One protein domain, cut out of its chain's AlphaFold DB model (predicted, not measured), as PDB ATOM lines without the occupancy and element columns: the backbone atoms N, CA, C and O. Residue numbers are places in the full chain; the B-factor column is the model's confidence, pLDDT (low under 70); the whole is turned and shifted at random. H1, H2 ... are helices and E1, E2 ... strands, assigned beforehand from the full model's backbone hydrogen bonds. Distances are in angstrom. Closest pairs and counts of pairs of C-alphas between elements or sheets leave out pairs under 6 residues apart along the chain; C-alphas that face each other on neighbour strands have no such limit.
ATOM      1  N   ASN A   4    -108.032  14.869  63.052       70.81
ATOM      2  CA  ASN A   4    -109.206  14.481  63.833       70.81
ATOM      3  C   ASN A   4    -108.815  13.651  65.062       70.81
ATOM      4  O   ASN A   4    -109.316  13.897  66.153       70.81
ATOM      5  N   THR A   5    -107.870  12.716  64.918       75.62
ATOM      6  CA  THR A   5    -107.384  11.891  66.036       75.62
ATOM      7  C   THR A   5    -106.749  12.745  67.136       75.62
ATOM      8  O   THR A   5    -107.020  12.517  68.311       75.62
ATOM      9  N   GLN A   6    -105.938  13.743  66.769       78.06
ATOM     10  CA  GLN A   6    -105.299  14.637  67.741       78.06
ATOM     11  C   GLN A   6    -106.336  15.462  68.517       78.06
ATOM     12  O   GLN A   6    -106.286  15.506  69.742       78.06
ATOM     13  N   MET A   7    -107.327  16.022  67.818       82.12
ATOM     14  CA  MET A   7    -108.409  16.796  68.433       82.12
ATOM     15  C   MET A   7    -109.178  15.988  69.490       82.12
ATOM     16  O   MET A   7    -109.415  16.483  70.591       82.12
ATOM     17  N   TYR A   8    -109.541  14.735  69.190       87.31
ATOM     18  CA  TYR A   8    -110.223  13.880  70.168       87.31
ATOM     19  C   TYR A   8    -109.336  13.551  71.368       87.31
ATOM     20  O   TYR A   8    -109.813  13.569  72.500       87.31
ATOM     21  N   LEU A   9    -108.048  13.272  71.149       87.88
ATOM     22  CA  LEU A   9    -107.121  13.008  72.249       87.88
ATOM     23  C   LEU A   9    -106.991  14.214  73.178       87.88
ATOM     24  O   LEU A   9    -107.027  14.037  74.394       87.88
ATOM     25  N   ASP A  10    -106.881  15.419  72.626       88.06
ATOM     26  CA  ASP A  10    -106.794  16.644  73.421       88.06
ATOM     27  C   ASP A  10    -108.092  16.894  74.198       88.06
ATOM     28  O   ASP A  10    -108.041  17.177  75.397       88.06
ATOM     29  N   PHE A  11    -109.252  16.661  73.570       93.31
ATOM     30  CA  PHE A  11    -110.550  16.703  74.247       93.31
ATOM     31  C   PHE A  11    -110.610  15.734  75.434       93.31
ATOM     32  O   PHE A  11    -110.923  16.146  76.550       93.31
ATOM     33  N   PHE A  12    -110.287  14.452  75.236       95.44
ATOM     34  CA  PHE A  12    -110.376  13.455  76.308       95.44
ATOM     35  C   PHE A  12    -109.345  13.690  77.414       95.44
ATOM     36  O   PHE A  12    -109.668  13.519  78.591       95.44
ATOM     37  N   LYS A  13    -108.132  14.140  77.069       94.38
ATOM     38  CA  LYS A  13    -107.127  14.562  78.053       94.38
ATOM     39  C   LYS A  13    -107.643  15.721  78.901       94.38
ATOM     40  O   LYS A  13    -107.540  15.652  80.123       94.38
ATOM     41  N   GLY A  14    -108.225  16.747  78.278       94.62
ATOM     42  CA  GLY A  14    -108.826  17.885  78.978       94.62
ATOM     43  C   GLY A  14    -109.999  17.465  79.865       94.62
ATOM     44  O   GLY A  14    -110.023  17.790  81.051       94.62
ATOM     45  N   ALA A  15    -110.923  16.665  79.329       95.94
ATOM     46  CA  ALA A  15    -112.085  16.163  80.058       95.94
ATOM     47  C   ALA A  15    -111.681  15.333  81.283       95.94
ATOM     48  O   ALA A  15    -112.306  15.431  82.338       95.94
ATOM     49  N   TRP A  16    -110.616  14.535  81.164       96.94
ATOM     50  CA  TRP A  16    -110.081  13.765  82.280       96.94
ATOM     51  C   TRP A  16    -109.347  14.647  83.296       96.94
ATOM     52  O   TRP A  16    -109.609  14.533  84.497       96.94
ATOM     53  N   LYS A  17    -108.478  15.550  82.822       96.56
ATOM     54  CA  LYS A  17    -107.701  16.481  83.653       96.56
ATOM     55  C   LYS A  17    -108.609  17.350  84.524       96.56
ATOM     56  O   LYS A  17    -108.361  17.455  85.720       96.56
ATOM     57  N   TYR A  18    -109.675  17.902  83.942       97.19
ATOM     58  CA  TYR A  18    -110.594  18.844  84.592       97.19
ATOM     59  C   TYR A  18    -111.912  18.206  85.056       97.19
ATOM     60  O   TYR A  18    -112.904  18.890  85.288       97.19
ATOM     61  N   ARG A  19    -111.981  16.875  85.193       97.12
ATOM     62  CA  ARG A  19    -113.241  16.155  85.483       97.12
ATOM     63  C   ARG A  19    -113.972  16.625  86.748       97.12
ATOM     64  O   ARG A  19    -115.197  16.531  86.825       97.12
ATOM     65  N   LYS A  20    -113.235  17.071  87.774       97.12
ATOM     66  CA  LYS A  20    -113.824  17.528  89.046       97.12
ATOM     67  C   LYS A  20    -114.378  18.940  88.891       97.12
ATOM     68  O   LYS A  20    -115.466  19.229  89.384       97.12
ATOM     69  N   GLU A  21    -113.631  19.782  88.199       97.25
ATOM     70  CA  GLU A  21    -113.937  21.164  87.874       97.25
ATOM     71  C   GLU A  21    -115.149  21.224  86.948       97.25
ATOM     72  O   GLU A  21    -116.136  21.839  87.320       97.25
ATOM     73  N   ILE A  22    -115.179  20.434  85.871       96.44
ATOM     74  CA  ILE A  22    -116.329  20.304  84.958       96.44
ATOM     75  C   ILE A  22    -117.613  19.909  85.717       96.44
ATOM     76  O   ILE A  22    -118.707  20.404  85.435       96.44
ATOM     77  N   LYS A  23    -117.508  19.036  86.731       95.75
ATOM     78  CA  LYS A  23    -118.659  18.676  87.577       95.75
ATOM     79  C   LYS A  23    -119.135  19.858  88.429       95.75
ATOM     80  O   LYS A  23    -120.344  20.034  88.582       95.75
ATOM     81  N   LYS A  24    -118.215  20.647  88.995       96.00
ATOM     82  CA  LYS A  24    -118.544  21.878  89.739       96.00
ATOM     83  C   LYS A  24    -119.128  22.939  88.811       96.00
ATOM     84  O   LYS A  24    -120.103  23.587  89.185       96.00
ATOM     85  N   ASP A  25    -118.591  23.034  87.603       95.19
ATOM     86  CA  ASP A  25    -119.062  23.908  86.545       95.19
ATOM     87  C   ASP A  25    -120.535  23.689  86.265       95.19
ATOM     88  O   ASP A  25    -121.360  24.592  86.402       95.19
ATOM     89  N   ARG A  26    -120.900  22.431  86.021       95.69
ATOM     90  CA  ARG A  26    -122.292  22.051  85.803       95.69
ATOM     91  C   ARG A  26    -123.207  22.460  86.960       95.69
ATOM     92  O   ARG A  26    -124.343  22.861  86.719       95.69
ATOM     93  N   GLN A  27    -122.740  22.364  88.207       96.38
ATOM     94  CA  GLN A  27    -123.546  22.731  89.375       96.38
ATOM     95  C   GLN A  27    -123.828  24.229  89.435       96.38
ATOM     96  O   GLN A  27    -124.978  24.607  89.657       96.38
ATOM     97  N   TRP A  28    -122.817  25.084  89.257       95.88
ATOM     98  CA  TRP A  28    -123.052  26.527  89.296       95.88
ATOM     99  C   TRP A  28    -123.808  26.999  88.052       95.88
ATOM    100  O   TRP A  28    -124.698  27.834  88.190       95.88
ATOM    101  N   MET A  29    -123.547  26.412  86.875       97.31
ATOM    102  CA  MET A  29    -124.287  26.710  85.645       97.31
ATOM    103  C   MET A  29    -125.779  26.424  85.829       97.31
ATOM    104  O   MET A  29    -126.602  27.266  85.487       97.31
ATOM    105  N   ASN A  30    -126.132  25.283  86.435       96.81
ATOM    106  CA  ASN A  30    -127.526  24.944  86.741       96.81
ATOM    107  C   ASN A  30    -128.184  25.993  87.653       96.81
ATOM    108  O   ASN A  30    -129.297  26.427  87.377       96.81
ATOM    109  N   ARG A  31    -127.491  26.438  88.710       97.38
ATOM    110  CA  ARG A  31    -128.010  27.488  89.608       97.38
ATOM    111  C   ARG A  31    -128.183  28.820  88.879       97.38
ATOM    112  O   ARG A  31    -129.169  29.513  89.101       97.38
ATOM    113  N   TYR A  32    -127.224  29.176  88.024       96.94
ATOM    114  CA  TYR A  32    -127.268  30.402  87.237       96.94
ATOM    115  C   TYR A  32    -128.484  30.413  86.308       96.94
ATOM    116  O   TYR A  32    -129.277  31.349  86.366       96.94
ATOM    117  N   VAL A  33    -128.682  29.355  85.516       97.06
ATOM    118  CA  VAL A  33    -129.799  29.315  84.563       97.06
ATOM    119  C   VAL A  33    -131.164  29.244  85.248       97.06
ATOM    120  O   VAL A  33    -132.089  29.901  84.787       97.06
ATOM    121  N   GLN A  34    -131.275  28.550  86.390       96.19
ATOM    122  CA  GLN A  34    -132.500  28.531  87.200       96.19
ATOM    123  C   GLN A  34    -132.867  29.921  87.724       96.19
ATOM    124  O   GLN A  34    -134.037  30.283  87.742       96.19
ATOM    125  N   LYS A  35    -131.871  30.710  88.143       96.81
ATOM    126  CA  LYS A  35    -132.096  32.070  88.644       96.81
ATOM    127  C   LYS A  35    -132.483  33.050  87.532       96.81
ATOM    128  O   LYS A  35    -133.221  33.989  87.798       96.81
ATOM    129  N   GLN A  36    -131.940  32.867  86.329       95.94
ATOM    130  CA  GLN A  36    -132.099  33.813  85.218       95.94
ATOM    131  C   GLN A  36    -133.216  33.445  84.231       95.94
ATOM    132  O   GLN A  36    -133.510  34.245  83.350       95.94
ATOM    133  N   GLY A  37    -133.823  32.257  84.337       96.62
ATOM    134  CA  GLY A  37    -134.778  31.775  83.327       96.62
ATOM    135  C   GLY A  37    -134.095  31.468  81.990       96.62
ATOM    136  O   GLY A  37    -134.593  31.810  80.922       96.62
ATOM    137  N   PHE A  38    -132.899  30.879  82.042       97.69
ATOM    138  CA  PHE A  38    -132.137  30.471  80.860       97.69
ATOM    139  C   PHE A  38    -132.058  28.947  80.758       97.69
ATOM    140  O   PHE A  38    -132.478  28.203  81.645       97.69
ATOM    141  N   LYS A  39    -131.450  28.466  79.676       97.50
ATOM    142  CA  LYS A  39    -131.149  27.055  79.444       97.50
ATOM    143  C   LYS A  39    -129.670  26.871  79.145       97.50
ATOM    144  O   LYS A  39    -129.041  27.719  78.518       97.50
ATOM    145  N   ILE A  40    -129.103  25.756  79.597       98.12
ATOM    146  CA  ILE A  40    -127.741  25.358  79.219       98.12
ATOM    147  C   ILE A  40    -127.814  24.598  77.899       98.12
ATOM    148  O   ILE A  40    -128.723  23.787  77.714       98.12
ATOM    149  N   ASN A  41    -126.826  24.798  77.031       98.00
ATOM    150  CA  ASN A  41    -126.691  24.031  75.801       98.00
ATOM    151  C   ASN A  41    -126.764  22.508  76.080       98.00
ATOM    152  O   ASN A  41    -126.013  21.996  76.926       98.00
ATOM    153  N   PRO A  42    -127.677  21.776  75.413       97.44
ATOM    154  CA  PRO A  42    -127.902  20.353  75.653       97.44
ATOM    155  C   PRO A  42    -126.805  19.454  75.055       97.44
ATOM    156  O   PRO A  42    -126.659  18.300  75.472       97.44
ATOM    157  N   HIS A  43    -125.993  19.954  74.119       97.69
ATOM    158  CA  HIS A  43    -124.969  19.166  73.442       97.69
ATOM    159  C   HIS A  43    -123.746  18.939  74.337       97.69
ATOM    160  O   HIS A  43    -122.855  19.778  74.480       97.69
ATOM    161  N   ARG A  44    -123.676  17.739  74.925       95.25
ATOM    162  CA  ARG A  44    -122.690  17.380  75.959       95.25
ATOM    163  C   ARG A  44    -121.237  17.610  75.558       95.25
ATOM    164  O   ARG A  44    -120.459  18.065  76.391       95.25
ATOM    165  N   MET A  45    -120.859  17.288  74.320       94.94
ATOM    166  CA  MET A  45    -119.480  17.483  73.858       94.94
ATOM    167  C   MET A  45    -119.116  18.965  73.775       94.94
ATOM    168  O   MET A  45    -118.050  19.348  74.249       94.94
ATOM    169  N   TYR A  46    -120.017  19.792  73.236       96.38
ATOM    170  CA  TYR A  46    -119.817  21.234  73.127       96.38
ATOM    171  C   TYR A  46    -119.707  21.873  74.514       96.38
ATOM    172  O   TYR A  46    -118.714  22.525  74.826       96.38
ATOM    173  N   LEU A  47    -120.662  21.569  75.395       96.50
ATOM    174  CA  LEU A  47    -120.650  22.016  76.785       96.50
ATOM    175  C   LEU A  47    -119.363  21.610  77.521       96.50
ATOM    176  O   LEU A  47    -118.741  22.434  78.185       96.50
ATOM    177  N   THR A  48    -118.952  20.344  77.398       97.00
ATOM    178  CA  THR A  48    -117.729  19.848  78.045       97.00
ATOM    179  C   THR A  48    -116.498  20.578  77.517       97.00
ATOM    180  O   THR A  48    -115.626  20.938  78.302       97.00
ATOM    181  N   GLN A  49    -116.436  20.844  76.208       96.94
ATOM    182  CA  GLN A  49    -115.332  21.587  75.607       96.94
ATOM    183  C   GLN A  49    -115.255  23.027  76.129       96.94
ATOM    184  O   GLN A  49    -114.161  23.494  76.445       96.94
ATOM    185  N   LEU A  50    -116.397  23.707  76.279       97.56
ATOM    186  CA  LEU A  50    -116.448  25.047  76.864       97.56
ATOM    187  C   LEU A  50    -115.987  25.049  78.326       97.56
ATOM    188  O   LEU A  50    -115.216  25.925  78.703       97.56
ATOM    189  N   SER A  51    -116.391  24.064  79.133       97.88
ATOM    190  CA  SER A  51    -115.893  23.920  80.511       97.88
ATOM    191  C   SER A  51    -114.388  23.654  80.577       97.88
ATOM    192  O   SER A  51    -113.705  24.229  81.419       97.88
ATOM    193  N   ILE A  52    -113.837  22.842  79.667       97.56
ATOM    194  CA  ILE A  52    -112.379  22.660  79.571       97.56
ATOM    195  C   ILE A  52    -111.701  24.008  79.305       97.56
ATOM    196  O   ILE A  52    -110.757  24.361  80.007       97.56
ATOM    197  N   TRP A  53    -112.195  24.786  78.339       97.00
ATOM    198  CA  TRP A  53    -111.615  26.092  78.012       97.00
ATOM    199  C   TRP A  53    -111.784  27.129  79.128       97.00
ATOM    200  O   TRP A  53    -110.884  27.937  79.342       97.00
ATOM    201  N   LEU A  54    -112.888  27.090  79.877       97.88
ATOM    202  CA  LEU A  54    -113.095  27.920  81.066       97.88
ATOM    203  C   LEU A  54    -112.025  27.644  82.133       97.88
ATOM    204  O   LEU A  54    -111.441  28.582  82.679       97.88
ATOM    205  N   GLU A  55    -111.728  26.371  82.399       97.44
ATOM    206  CA  GLU A  55    -110.685  25.991  83.355       97.44
ATOM    207  C   GLU A  55    -109.277  26.285  82.821       97.44
ATOM    208  O   GLU A  55    -108.432  26.780  83.563       97.44
ATOM    209  N   GLU A  56    -109.013  26.074  81.528       95.69
ATOM    210  CA  GLU A  56    -107.755  26.502  80.900       95.69
ATOM    211  C   GLU A  56    -107.530  28.010  81.056       95.69
ATOM    212  O   GLU A  56    -106.449  28.421  81.475       95.69
ATOM    213  N   ASN A  57    -108.554  28.829  80.796       97.00
ATOM    214  CA  ASN A  57    -108.492  30.278  80.979       97.00
ATOM    215  C   ASN A  57    -108.274  30.657  82.446       97.00
ATOM    216  O   ASN A  57    -107.477  31.543  82.736       97.00
ATOM    217  N   LYS A  58    -108.905  29.952  83.383       96.38
ATOM    218  CA  LYS A  58    -108.680  30.156  84.818       96.38
ATOM    219  C   LYS A  58    -107.255  29.846  85.245       96.38
ATOM    220  O   LYS A  58    -106.694  30.587  86.046       96.38
ATOM    221  N   HIS A  59    -106.649  28.797  84.703       95.25
ATOM    222  CA  HIS A  59    -105.240  28.503  84.950       95.25
ATOM    223  C   HIS A  59    -104.304  29.510  84.280       95.25
ATOM    224  O   HIS A  59    -103.273  29.849  84.856       95.25
ATOM    225  N   LEU A  60    -104.657  29.984  83.085       95.69
ATOM    226  CA  LEU A  60    -103.828  30.893  82.302       95.69
ATOM    227  C   LEU A  60    -103.865  32.336  82.826       95.69
ATOM    228  O   LEU A  60    -102.830  32.991  82.896       95.69
ATOM    229  N   TYR A  61    -105.048  32.822  83.198       95.69
ATOM    230  CA  TYR A  61    -105.303  34.218  83.569       95.69
ATOM    231  C   TYR A  61    -105.598  34.405  85.065       95.69
ATOM    232  O   TYR A  61    -105.797  35.526  85.524       95.69
ATOM    233  N   GLY A  62    -105.686  33.320  85.838       95.38
ATOM    234  CA  GLY A  62    -106.094  33.346  87.249       95.38
ATOM    235  C   GLY A  62    -107.601  33.531  87.465       95.38
ATOM    236  O   GLY A  62    -108.071  33.485  88.601       95.38
ATOM    237  N   GLN A  63    -108.376  33.730  86.397       95.44
ATOM    238  CA  GLN A  63    -109.819  33.960  86.430       95.44
ATOM    239  C   GLN A  63    -110.505  33.221  85.287       95.44
ATOM    240  O   GLN A  63    -109.938  33.049  84.210       95.44
ATOM    241  N   GLN A  64    -111.749  32.808  85.512       95.44
ATOM    242  CA  GLN A  64    -112.552  32.056  84.550       95.44
ATOM    243  C   GLN A  64    -113.107  32.974  83.442       95.44
ATOM    244  O   GLN A  64    -114.316  33.144  83.300       95.44
ATOM    245  N   ILE A  65    -112.210  33.613  82.685       97.88
ATOM    246  CA  ILE A  65    -112.536  34.476  81.543       97.88
ATOM    247  C   ILE A  65    -113.287  33.661  80.485       97.88
ATOM    248  O   ILE A  65    -112.930  32.512  80.209       97.88
ATOM    249  N   CYS A  66    -114.333  34.258  79.904       97.50
ATOM    250  CA  CYS A  66    -115.158  33.670  78.850       97.50
ATOM    251  C   CYS A  66    -114.287  33.002  77.773       97.50
ATOM    252  O   CYS A  66    -113.390  33.652  77.248       97.50
ATOM    253  N   PRO A  67    -114.544  31.737  77.392       96.25
ATOM    254  CA  PRO A  67    -113.661  30.993  76.501       96.25
ATOM    255  C   PRO A  67    -113.642  31.534  75.073       96.25
ATOM    256  O   PRO A  67    -112.775  31.134  74.318       96.25
ATOM    257  N   CYS A  68    -114.571  32.424  74.713       95.75
ATOM    258  CA  CYS A  68    -114.614  33.110  73.424       95.75
ATOM    259  C   CYS A  68    -113.676  34.317  73.328       95.75
ATOM    260  O   CYS A  68    -113.496  34.858  72.242       95.75
ATOM    261  N   PHE A  69    -113.098  34.753  74.445       96.94
ATOM    262  CA  PHE A  69    -112.212  35.907  74.486       96.94
ATOM    263  C   PHE A  69    -110.962  35.585  75.302       96.94
ATOM    264  O   PHE A  69    -110.977  34.812  76.260       96.94
ATOM    265  N   GLU A  70    -109.857  36.206  74.936       96.62
ATOM    266  CA  GLU A  70    -108.677  36.311  75.778       96.62
ATOM    267  C   GLU A  70    -108.805  37.449  76.807       96.62
ATOM    268  O   GLU A  70    -109.647  38.339  76.673       96.62
ATOM    269  N   ALA A  71    -107.943  37.446  77.829       97.19
ATOM    270  CA  ALA A  71    -107.874  38.554  78.778       97.19
ATOM    271  C   ALA A  71    -107.546  39.871  78.050       97.19
ATOM    272  O   ALA A  71    -106.634  39.947  77.215       97.19
ATOM    273  N   SER A  72    -108.300  40.917  78.368       96.81
ATOM    274  CA  SER A  72    -108.198  42.229  77.739       96.81
ATOM    275  C   SER A  72    -106.990  43.029  78.231       96.81
ATOM    276  O   SER A  72    -106.440  43.826  77.465       96.81
ATOM    277  N   GLY A  73    -106.547  42.781  79.471       95.56
ATOM    278  CA  GLY A  73    -105.519  43.573  80.149       95.56
ATOM    279  C   GLY A  73    -106.081  44.819  80.838       95.56
ATOM    280  O   GLY A  73    -105.350  45.482  81.571       95.56
ATOM    281  N   ASP A  74    -107.372  45.115  80.651       97.00
ATOM    282  CA  ASP A  74    -108.120  46.089  81.441       97.00
ATOM    283  C   ASP A  74    -108.854  45.352  82.578       97.00
ATOM    284  O   ASP A  74    -109.799  44.601  82.317       97.00
ATOM    285  N   PRO A  75    -108.494  45.589  83.855       96.38
ATOM    286  CA  PRO A  75    -109.148  44.948  84.994       96.38
ATOM    287  C   PRO A  75    -110.666  45.173  85.071       96.38
ATOM    288  O   PRO A  75    -111.378  44.345  85.640       96.38
ATOM    289  N   SER A  76    -111.174  46.296  84.555       97.25
ATOM    290  CA  SER A  76    -112.607  46.607  84.529       97.25
ATOM    291  C   SER A  76    -113.344  45.727  83.522       97.25
ATOM    292  O   SER A  76    -114.378  45.137  83.848       97.25
ATOM    293  N   LEU A  77    -112.792  45.599  82.314       97.62
ATOM    294  CA  LEU A  77    -113.348  44.749  81.270       97.62
ATOM    295  C   LEU A  77    -113.175  43.263  81.609       97.62
ATOM    296  O   LEU A  77    -114.135  42.504  81.495       97.62
ATOM    297  N   ASP A  78    -112.015  42.859  82.125       97.44
ATOM    298  CA  ASP A  78    -111.741  41.468  82.502       97.44
ATOM    299  C   ASP A  78    -112.718  40.958  83.562       97.44
ATOM    300  O   ASP A  78    -113.260  39.864  83.417       97.44
ATOM    301  N   LYS A  79    -113.070  41.789  84.555       97.94
ATOM    302  CA  LYS A  79    -114.129  41.462  85.527       97.94
ATOM    303  C   LYS A  79    -115.475  41.177  84.862       97.94
ATOM    304  O   LYS A  79    -116.186  40.281  85.308       97.94
ATOM    305  N   LYS A  80    -115.829  41.913  83.803       98.06
ATOM    306  CA  LYS A  80    -117.074  41.701  83.042       98.06
ATOM    307  C   LYS A  80    -117.012  40.458  82.153       98.06
ATOM    308  O   LYS A  80    -118.066  39.946  81.778       98.06
ATOM    309  N   LEU A  81    -115.812  39.981  81.808       98.00
ATOM    310  CA  LEU A  81    -115.586  38.787  80.991       98.00
ATOM    311  C   LEU A  81    -115.572  37.480  81.802       98.00
ATOM    312  O   LEU A  81    -115.665  36.412  81.193       98.00
ATOM    313  N   ILE A  82    -115.484  37.528  83.137       98.06
ATOM    314  CA  ILE A  82    -115.558  36.334  84.001       98.06
ATOM    315  C   ILE A  82    -116.896  35.619  83.787       98.06
ATOM    316  O   ILE A  82    -117.949  36.238  83.863       98.06
ATOM    317  N   CYS A  83    -116.875  34.311  83.536       97.50
ATOM    318  CA  CYS A  83    -118.076  33.514  83.310       97.50
ATOM    319  C   CYS A  83    -118.868  33.284  84.619       97.50
ATOM    320  O   CYS A  83    -118.260  32.878  85.612       97.50
ATOM    321  N   PRO A  84    -120.207  33.463  84.640       97.00
ATOM    322  CA  PRO A  84    -121.060  33.982  83.566       97.00
ATOM    323  C   PRO A  84    -120.827  35.485  83.335       97.00
ATOM    324  O   PRO A  84    -120.988  36.282  84.254       97.00
ATOM    325  N   CYS A  85    -120.456  35.865  82.105       97.44
ATOM    326  CA  CYS A  85    -120.056  37.239  81.799       97.44
ATOM    327  C   CYS A  85    -121.247  38.196  81.833       97.44
ATOM    328  O   CYS A  85    -122.363  37.818  81.472       97.44
ATOM    329  N   ASN A  86    -120.994  39.462  82.162       97.62
ATOM    330  CA  ASN A  86    -122.041  40.485  82.269       97.62
ATOM    331  C   ASN A  86    -122.799  40.698  80.947       97.62
ATOM    332  O   ASN A  86    -123.953  41.106  80.957       97.62
ATOM    333  N   PHE A  87    -122.166  40.369  79.820       97.62
ATOM    334  CA  PHE A  87    -122.738  40.462  78.476       97.62
ATOM    335  C   PHE A  87    -123.700  39.314  78.127       97.62
ATOM    336  O   PHE A  87    -124.403  39.387  77.125       97.62
ATOM    337  N   ALA A  88    -123.742  38.236  78.923       97.38
ATOM    338  CA  ALA A  88    -124.480  37.028  78.556       97.38
ATOM    339  C   ALA A  88    -125.985  37.282  78.421       97.38
ATOM    340  O   ALA A  88    -126.596  36.773  77.490       97.38
ATOM    341  N   ALA A  89    -126.581  38.062  79.326       96.94
ATOM    342  CA  ALA A  89    -128.011  38.363  79.276       96.94
ATOM    343  C   ALA A  89    -128.387  39.170  78.019       96.94
ATOM    344  O   ALA A  89    -129.390  38.869  77.380       96.94
ATOM    345  N   GLU A  90    -127.556  40.143  77.637       97.56
ATOM    346  CA  GLU A  90    -127.762  40.973  76.446       97.56
ATOM    347  C   GLU A  90    -127.580  40.177  75.147       97.56
ATOM    348  O   GLU A  90    -128.429  40.244  74.255       97.56
ATOM    349  N   ASP A  91    -126.536  39.343  75.072       97.62
ATOM    350  CA  ASP A  91    -126.341  38.417  73.954       97.62
ATOM    351  C   ASP A  91    -127.549  37.467  73.815       97.62
ATOM    352  O   ASP A  91    -128.059  37.266  72.715       97.62
ATOM    353  N   ILE A  92    -128.045  36.896  74.926       98.00
ATOM    354  CA  ILE A  92    -129.203  35.984  74.919       98.00
ATOM    355  C   ILE A  92    -130.472  36.714  74.472       98.00
ATOM    356  O   ILE A  92    -131.242  36.157  73.693       98.00
ATOM    357  N   ALA A  93    -130.697  37.947  74.923       97.00
ATOM    358  CA  ALA A  93    -131.854  38.733  74.503       97.00
ATOM    359  C   ALA A  93    -131.826  39.031  72.992       97.00
ATOM    360  O   ALA A  93    -132.858  38.945  72.329       97.00
ATOM    361  N   THR A  94    -130.644  39.322  72.444       96.44
ATOM    362  CA  THR A  94    -130.475  39.766  71.051       96.44
ATOM    363  C   THR A  94    -130.350  38.603  70.063       96.44
ATOM    364  O   THR A  94    -130.902  38.637  68.964       96.44
ATOM    365  N   HIS A  95    -129.619  37.555  70.439       95.81
ATOM    366  CA  HIS A  95    -129.221  36.455  69.552       95.81
ATOM    367  C   HIS A  95    -129.776  35.092  69.987       95.81
ATOM    368  O   HIS A  95    -129.604  34.093  69.280       95.81
ATOM    369  N   GLY A  96    -130.436  35.039  71.147       97.44
ATOM    370  CA  GLY A  96    -131.032  33.848  71.747       97.44
ATOM    371  C   GLY A  96    -130.056  32.935  72.492       97.44
ATOM    372  O   GLY A  96    -130.493  32.109  73.293       97.44
ATOM    373  N   THR A  97    -128.746  33.120  72.308       98.19
ATOM    374  CA  THR A  97    -127.686  32.499  73.114       98.19
ATOM    375  C   THR A  97    -126.657  33.525  73.550       98.19
ATOM    376  O   THR A  97    -126.467  34.530  72.872       98.19
ATOM    377  N   CYS A  98    -125.931  33.250  74.634       98.12
ATOM    378  CA  CYS A  98    -124.717  34.009  74.915       98.12
ATOM    379  C   CYS A  98    -123.711  33.798  73.776       98.12
ATOM    380  O   CYS A  98    -123.791  32.782  73.083       98.12
ATOM    381  N   HIS A  99    -122.743  34.701  73.609       97.75
ATOM    382  CA  HIS A  99    -121.819  34.653  72.469       97.75
ATOM    383  C   HIS A  99    -121.150  33.279  72.267       97.75
ATOM    384  O   HIS A  99    -121.121  32.763  71.161       97.75
ATOM    385  N   CYS A 100    -120.725  32.609  73.347       97.12
ATOM    386  CA  CYS A 100    -120.122  31.273  73.275       97.12
ATOM    387  C   CYS A 100    -121.103  30.102  73.103       97.12
ATOM    388  O   CYS A 100    -120.682  28.955  73.161       97.12
ATOM    389  N   GLY A 101    -122.411  30.347  73.001       97.50
ATOM    390  CA  GLY A 101    -123.422  29.295  72.886       97.50
ATOM    391  C   GLY A 101    -123.591  28.404  74.126       97.50
ATOM    392  O   GLY A 101    -124.226  27.355  74.019       97.50
ATOM    393  N   LEU A 102    -123.027  28.771  75.287       98.12
ATOM    394  CA  LEU A 102    -123.132  28.008  76.543       98.12
ATOM    395  C   LEU A 102    -124.541  28.060  77.147       98.12
ATOM    396  O   LEU A 102    -125.077  27.043  77.592       98.12
ATOM    397  N   PHE A 103    -125.113  29.260  77.172       98.50
ATOM    398  CA  PHE A 103    -126.439  29.558  77.692       98.50
ATOM    399  C   PHE A 103    -127.326  30.082  76.567       98.50
ATOM    400  O   PHE A 103    -126.839  30.744  75.650       98.50
ATOM    401  N   GLY A 104    -128.623  29.824  76.656       98.00
ATOM    402  CA  GLY A 104    -129.620  30.364  75.744       98.00
ATOM    403  C   GLY A 104    -130.952  30.610  76.423       98.00
ATOM    404  O   GLY A 104    -131.099  30.371  77.623       98.00
ATOM    405  N   ARG A 105    -131.914  31.104  75.647       97.69
ATOM    406  CA  ARG A 105    -133.290  31.292  76.110       97.69
ATOM    407  C   ARG A 105    -133.884  29.982  76.621       97.69
ATOM    408  O   ARG A 105    -133.512  28.896  76.176       97.69
ATOM    409  N   GLU A 106    -134.829  30.090  77.546       96.50
ATOM    410  CA  GLU A 106    -135.521  28.930  78.112       96.50
ATOM    411  C   GLU A 106    -136.219  28.074  77.041       96.50
ATOM    412  O   GLU A 106    -136.154  26.844  77.082       96.50
ATOM    413  N   ASP A 107    -136.804  28.722  76.033       96.00
ATOM    414  CA  ASP A 107    -137.574  28.089  74.963       96.00
ATOM    415  C   ASP A 107    -136.731  27.575  73.782       96.00
ATOM    416  O   ASP A 107    -137.281  27.027  72.829       96.00
ATOM    417  N   TYR A 108    -135.398  27.693  73.836       97.00
ATOM    418  CA  TYR A 108    -134.528  27.187  72.772       97.00
ATOM    419  C   TYR A 108    -134.560  25.655  72.671       97.00
ATOM    420  O   TYR A 108    -134.334  24.915  73.647       97.00
ATOM    421  N   SER A 109    -134.777  25.172  71.445       97.62
ATOM    422  CA  SER A 109    -134.676  23.756  71.099       97.62
ATOM    423  C   SER A 109    -133.216  23.322  70.910       97.62
ATOM    424  O   SER A 109    -132.311  24.148  70.773       97.62
ATOM    425  N   GLU A 110    -132.963  22.011  70.855       97.38
ATOM    426  CA  GLU A 110    -131.626  21.494  70.516       97.38
ATOM    427  C   GLU A 110    -131.167  21.964  69.125       97.38
ATOM    428  O   GLU A 110    -130.000  22.304  68.932       97.38
ATOM    429  N   ALA A 111    -132.093  22.068  68.165       97.94
ATOM    430  CA  ALA A 111    -131.798  22.558  66.823       97.94
ATOM    431  C   ALA A 111    -131.389  24.041  66.824       97.94
ATOM    432  O   ALA A 111    -130.515  24.434  66.048       97.94
ATOM    433  N   ASP A 112    -131.961  24.860  67.707       98.06
ATOM    434  CA  ASP A 112    -131.587  26.273  67.833       98.06
ATOM    435  C   ASP A 112    -130.198  26.427  68.453       98.06
ATOM    436  O   ASP A 112    -129.377  27.185  67.929       98.06
ATOM    437  N   PHE A 113    -129.874  25.625  69.475       98.12
ATOM    438  CA  PHE A 113    -128.499  25.522  69.973       98.12
ATOM    439  C   PHE A 113    -127.541  25.048  68.881       98.12
ATOM    440  O   PHE A 113    -126.446  25.588  68.755       98.12
ATOM    441  N   LYS A 114    -127.952  24.100  68.030       97.88
ATOM    442  CA  LYS A 114    -127.098  23.617  66.940       97.88
ATOM    443  C   LYS A 114    -126.790  24.706  65.916       97.88
ATOM    444  O   LYS A 114    -125.657  24.810  65.444       97.88
ATOM    445  N   LYS A 115    -127.782  25.536  65.587       97.50
ATOM    446  CA  LYS A 115    -127.596  26.709  64.722       97.50
ATOM    447  C   LYS A 115    -126.678  27.739  65.380       97.50
ATOM    448  O   LYS A 115    -125.805  28.269  64.701       97.50
ATOM    449  N   ALA A 116    -126.849  28.000  66.678       97.00
ATOM    450  CA  ALA A 116    -125.996  28.920  67.430       97.00
ATOM    451  C   ALA A 116    -124.531  28.451  67.453       97.00
ATOM    452  O   ALA A 116    -123.644  29.227  67.117       97.00
ATOM    453  N   GLU A 117    -124.284  27.165  67.723       97.31
ATOM    454  CA  GLU A 117    -122.954  26.560  67.586       97.31
ATOM    455  C   GLU A 117    -122.390  26.783  66.188       97.31
ATOM    456  O   GLU A 117    -121.257  27.226  66.048       97.31
ATOM    457  N   GLY A 118    -123.192  26.521  65.151       96.94
ATOM    458  CA  GLY A 118    -122.811  26.772  63.767       96.94
ATOM    459  C   GLY A 118    -122.320  28.203  63.553       96.94
ATOM    460  O   GLY A 118    -121.250  28.380  62.981       96.94
ATOM    461  N   LYS A 119    -123.044  29.212  64.051       95.69
ATOM    462  CA  LYS A 119    -122.646  30.627  63.936       95.69
ATOM    463  C   LYS A 119    -121.290  30.895  64.588       95.69
ATOM    464  O   LYS A 119    -120.407  31.411  63.911       95.69
ATOM    465  N   VAL A 120    -121.099  30.453  65.833       95.88
ATOM    466  CA  VAL A 120    -119.815  30.588  66.546       95.88
ATOM    467  C   VAL A 120    -118.693  29.911  65.762       95.88
ATOM    468  O   VAL A 120    -117.612  30.463  65.596       95.88
ATOM    469  N   MET A 121    -118.935  28.722  65.210       94.00
ATOM    470  CA  MET A 121    -117.915  28.032  64.422       94.00
ATOM    471  C   MET A 121    -117.539  28.790  63.142       94.00
ATOM    472  O   MET A 121    -116.367  28.762  62.784       94.00
ATOM    473  N   HIS A 122    -118.485  29.444  62.460       94.81
ATOM    474  CA  HIS A 122    -118.188  30.251  61.267       94.81
ATOM    475  C   HIS A 122    -117.433  31.535  61.618       94.81
ATOM    476  O   HIS A 122    -116.526  31.920  60.890       94.81
ATOM    477  N   GLU A 123    -117.781  32.159  62.741       95.38
ATOM    478  CA  GLU A 123    -117.116  33.358  63.248       95.38
ATOM    479  C   GLU A 123    -115.665  33.063  63.661       95.38
ATOM    480  O   GLU A 123    -114.764  33.824  63.325       95.38
ATOM    481  N   TYR A 124    -115.413  31.916  64.306       94.88
ATOM    482  CA  TYR A 124    -114.092  31.557  64.837       94.88
ATOM    483  C   TYR A 124    -113.194  30.743  63.902       94.88
ATOM    484  O   TYR A 124    -111.985  30.709  64.124       94.88
ATOM    485  N   LYS A 125    -113.736  30.084  62.870       93.12
ATOM    486  CA  LYS A 125    -112.949  29.325  61.881       93.12
ATOM    487  C   LYS A 125    -112.852  30.072  60.561       93.12
ATOM    488  O   LYS A 125    -113.431  29.662  59.554       93.12
TER     489      LYS A 125
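This is residues 4 to 125 of the 208 residues of a protein of Desulfitobacterium metallireducens DSM 15288 (UniProt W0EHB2). Three long helices, H1, H2 and H3, meet at large angles near the last part of H1, and away from this junction a small two-stranded sheet has H2 near its strand E1 and H5 and H6 near its strand E2. Residues 4 to 10 of H1 stick out, and H4 lies far from the middle, after a long link. The printed part has 122 residues, with six named helices and two named strands in the order H1, H2, E1, H3, H4, H5, E2, H6; the sheet, E1 - E2, is antiparallel and the class is mostly helix. The whole is compact, with a radius of gyration of the C-alphas of 14.0 A, and spans 35 by 34 by 30 A.

H1, residues 4 to 17, touches H3, residues 44 to 61, with residues 11 to 15 alone; the closest C-alphas, of Gly 14 and Ile 52, are 6.0 A apart, at a steep tilt of 67 degrees, the same way. H2, residues 19 to 36, is close to H1 but not clearly touching, with the C-alphas of Ala 15 and Ile 22 7.7 A apart, and about perpendicular to it at 83 degrees. H2 touches H3 with residues 21 to 25 alone, about perpendicular at 77 degrees; the closest C-alphas, of Ile 22 and Ser 51, are 5.7 A apart. E1, residues 38 to 40, and E2, residues 103 to 105, are antiparallel neighbours at 136 degrees; N 39 and O 104, and N 104 and O 39, are within hydrogen-bond range, each pair at 2.8 A. The closest C-alphas of H2 and E1, of Val 33 and Lys 39, are 5.8 A apart. For H5, residues 88 to 95, and E2 they are those of Ile 92 and Gly 104, at 5.7 A. For H6, residues 110 to 124, and E2 they are those of Gly 104 and Phe 113, at 7.6 A. H3 and H6 are only just apart, at 8.3 A. H4, residues 75 to 81, touches no helix. Every O i to N i+4 pair is within hydrogen-bond range in H1, H2, H3, H5 and H6; in H4, 2 of 3 are.

H1 begins with C-alpha 4 at (-109.206, 14.481, 63.833) and is 20.0 A long from first to last C-alpha. H2 is 25.8 A, and H3, from C-alpha 44 at (-122.690, 17.380, 75.959), is 25.4 A. E1 is 6.9 A, H4 9.8 A, H5 10.2 A and E2 7.2 A. H6 is 21.0 A and ends with C-alpha 124 at (-114.092, 31.557, 64.837).

The two C-alphas farthest apart, of Thr 5 and Ser 76, are 39.7 A apart. The printed part has no cut. The link from H3 to H4, residues 62 to 74, is long. The mean pLDDT of the printed part is 95.9, and no printed residue is under 70.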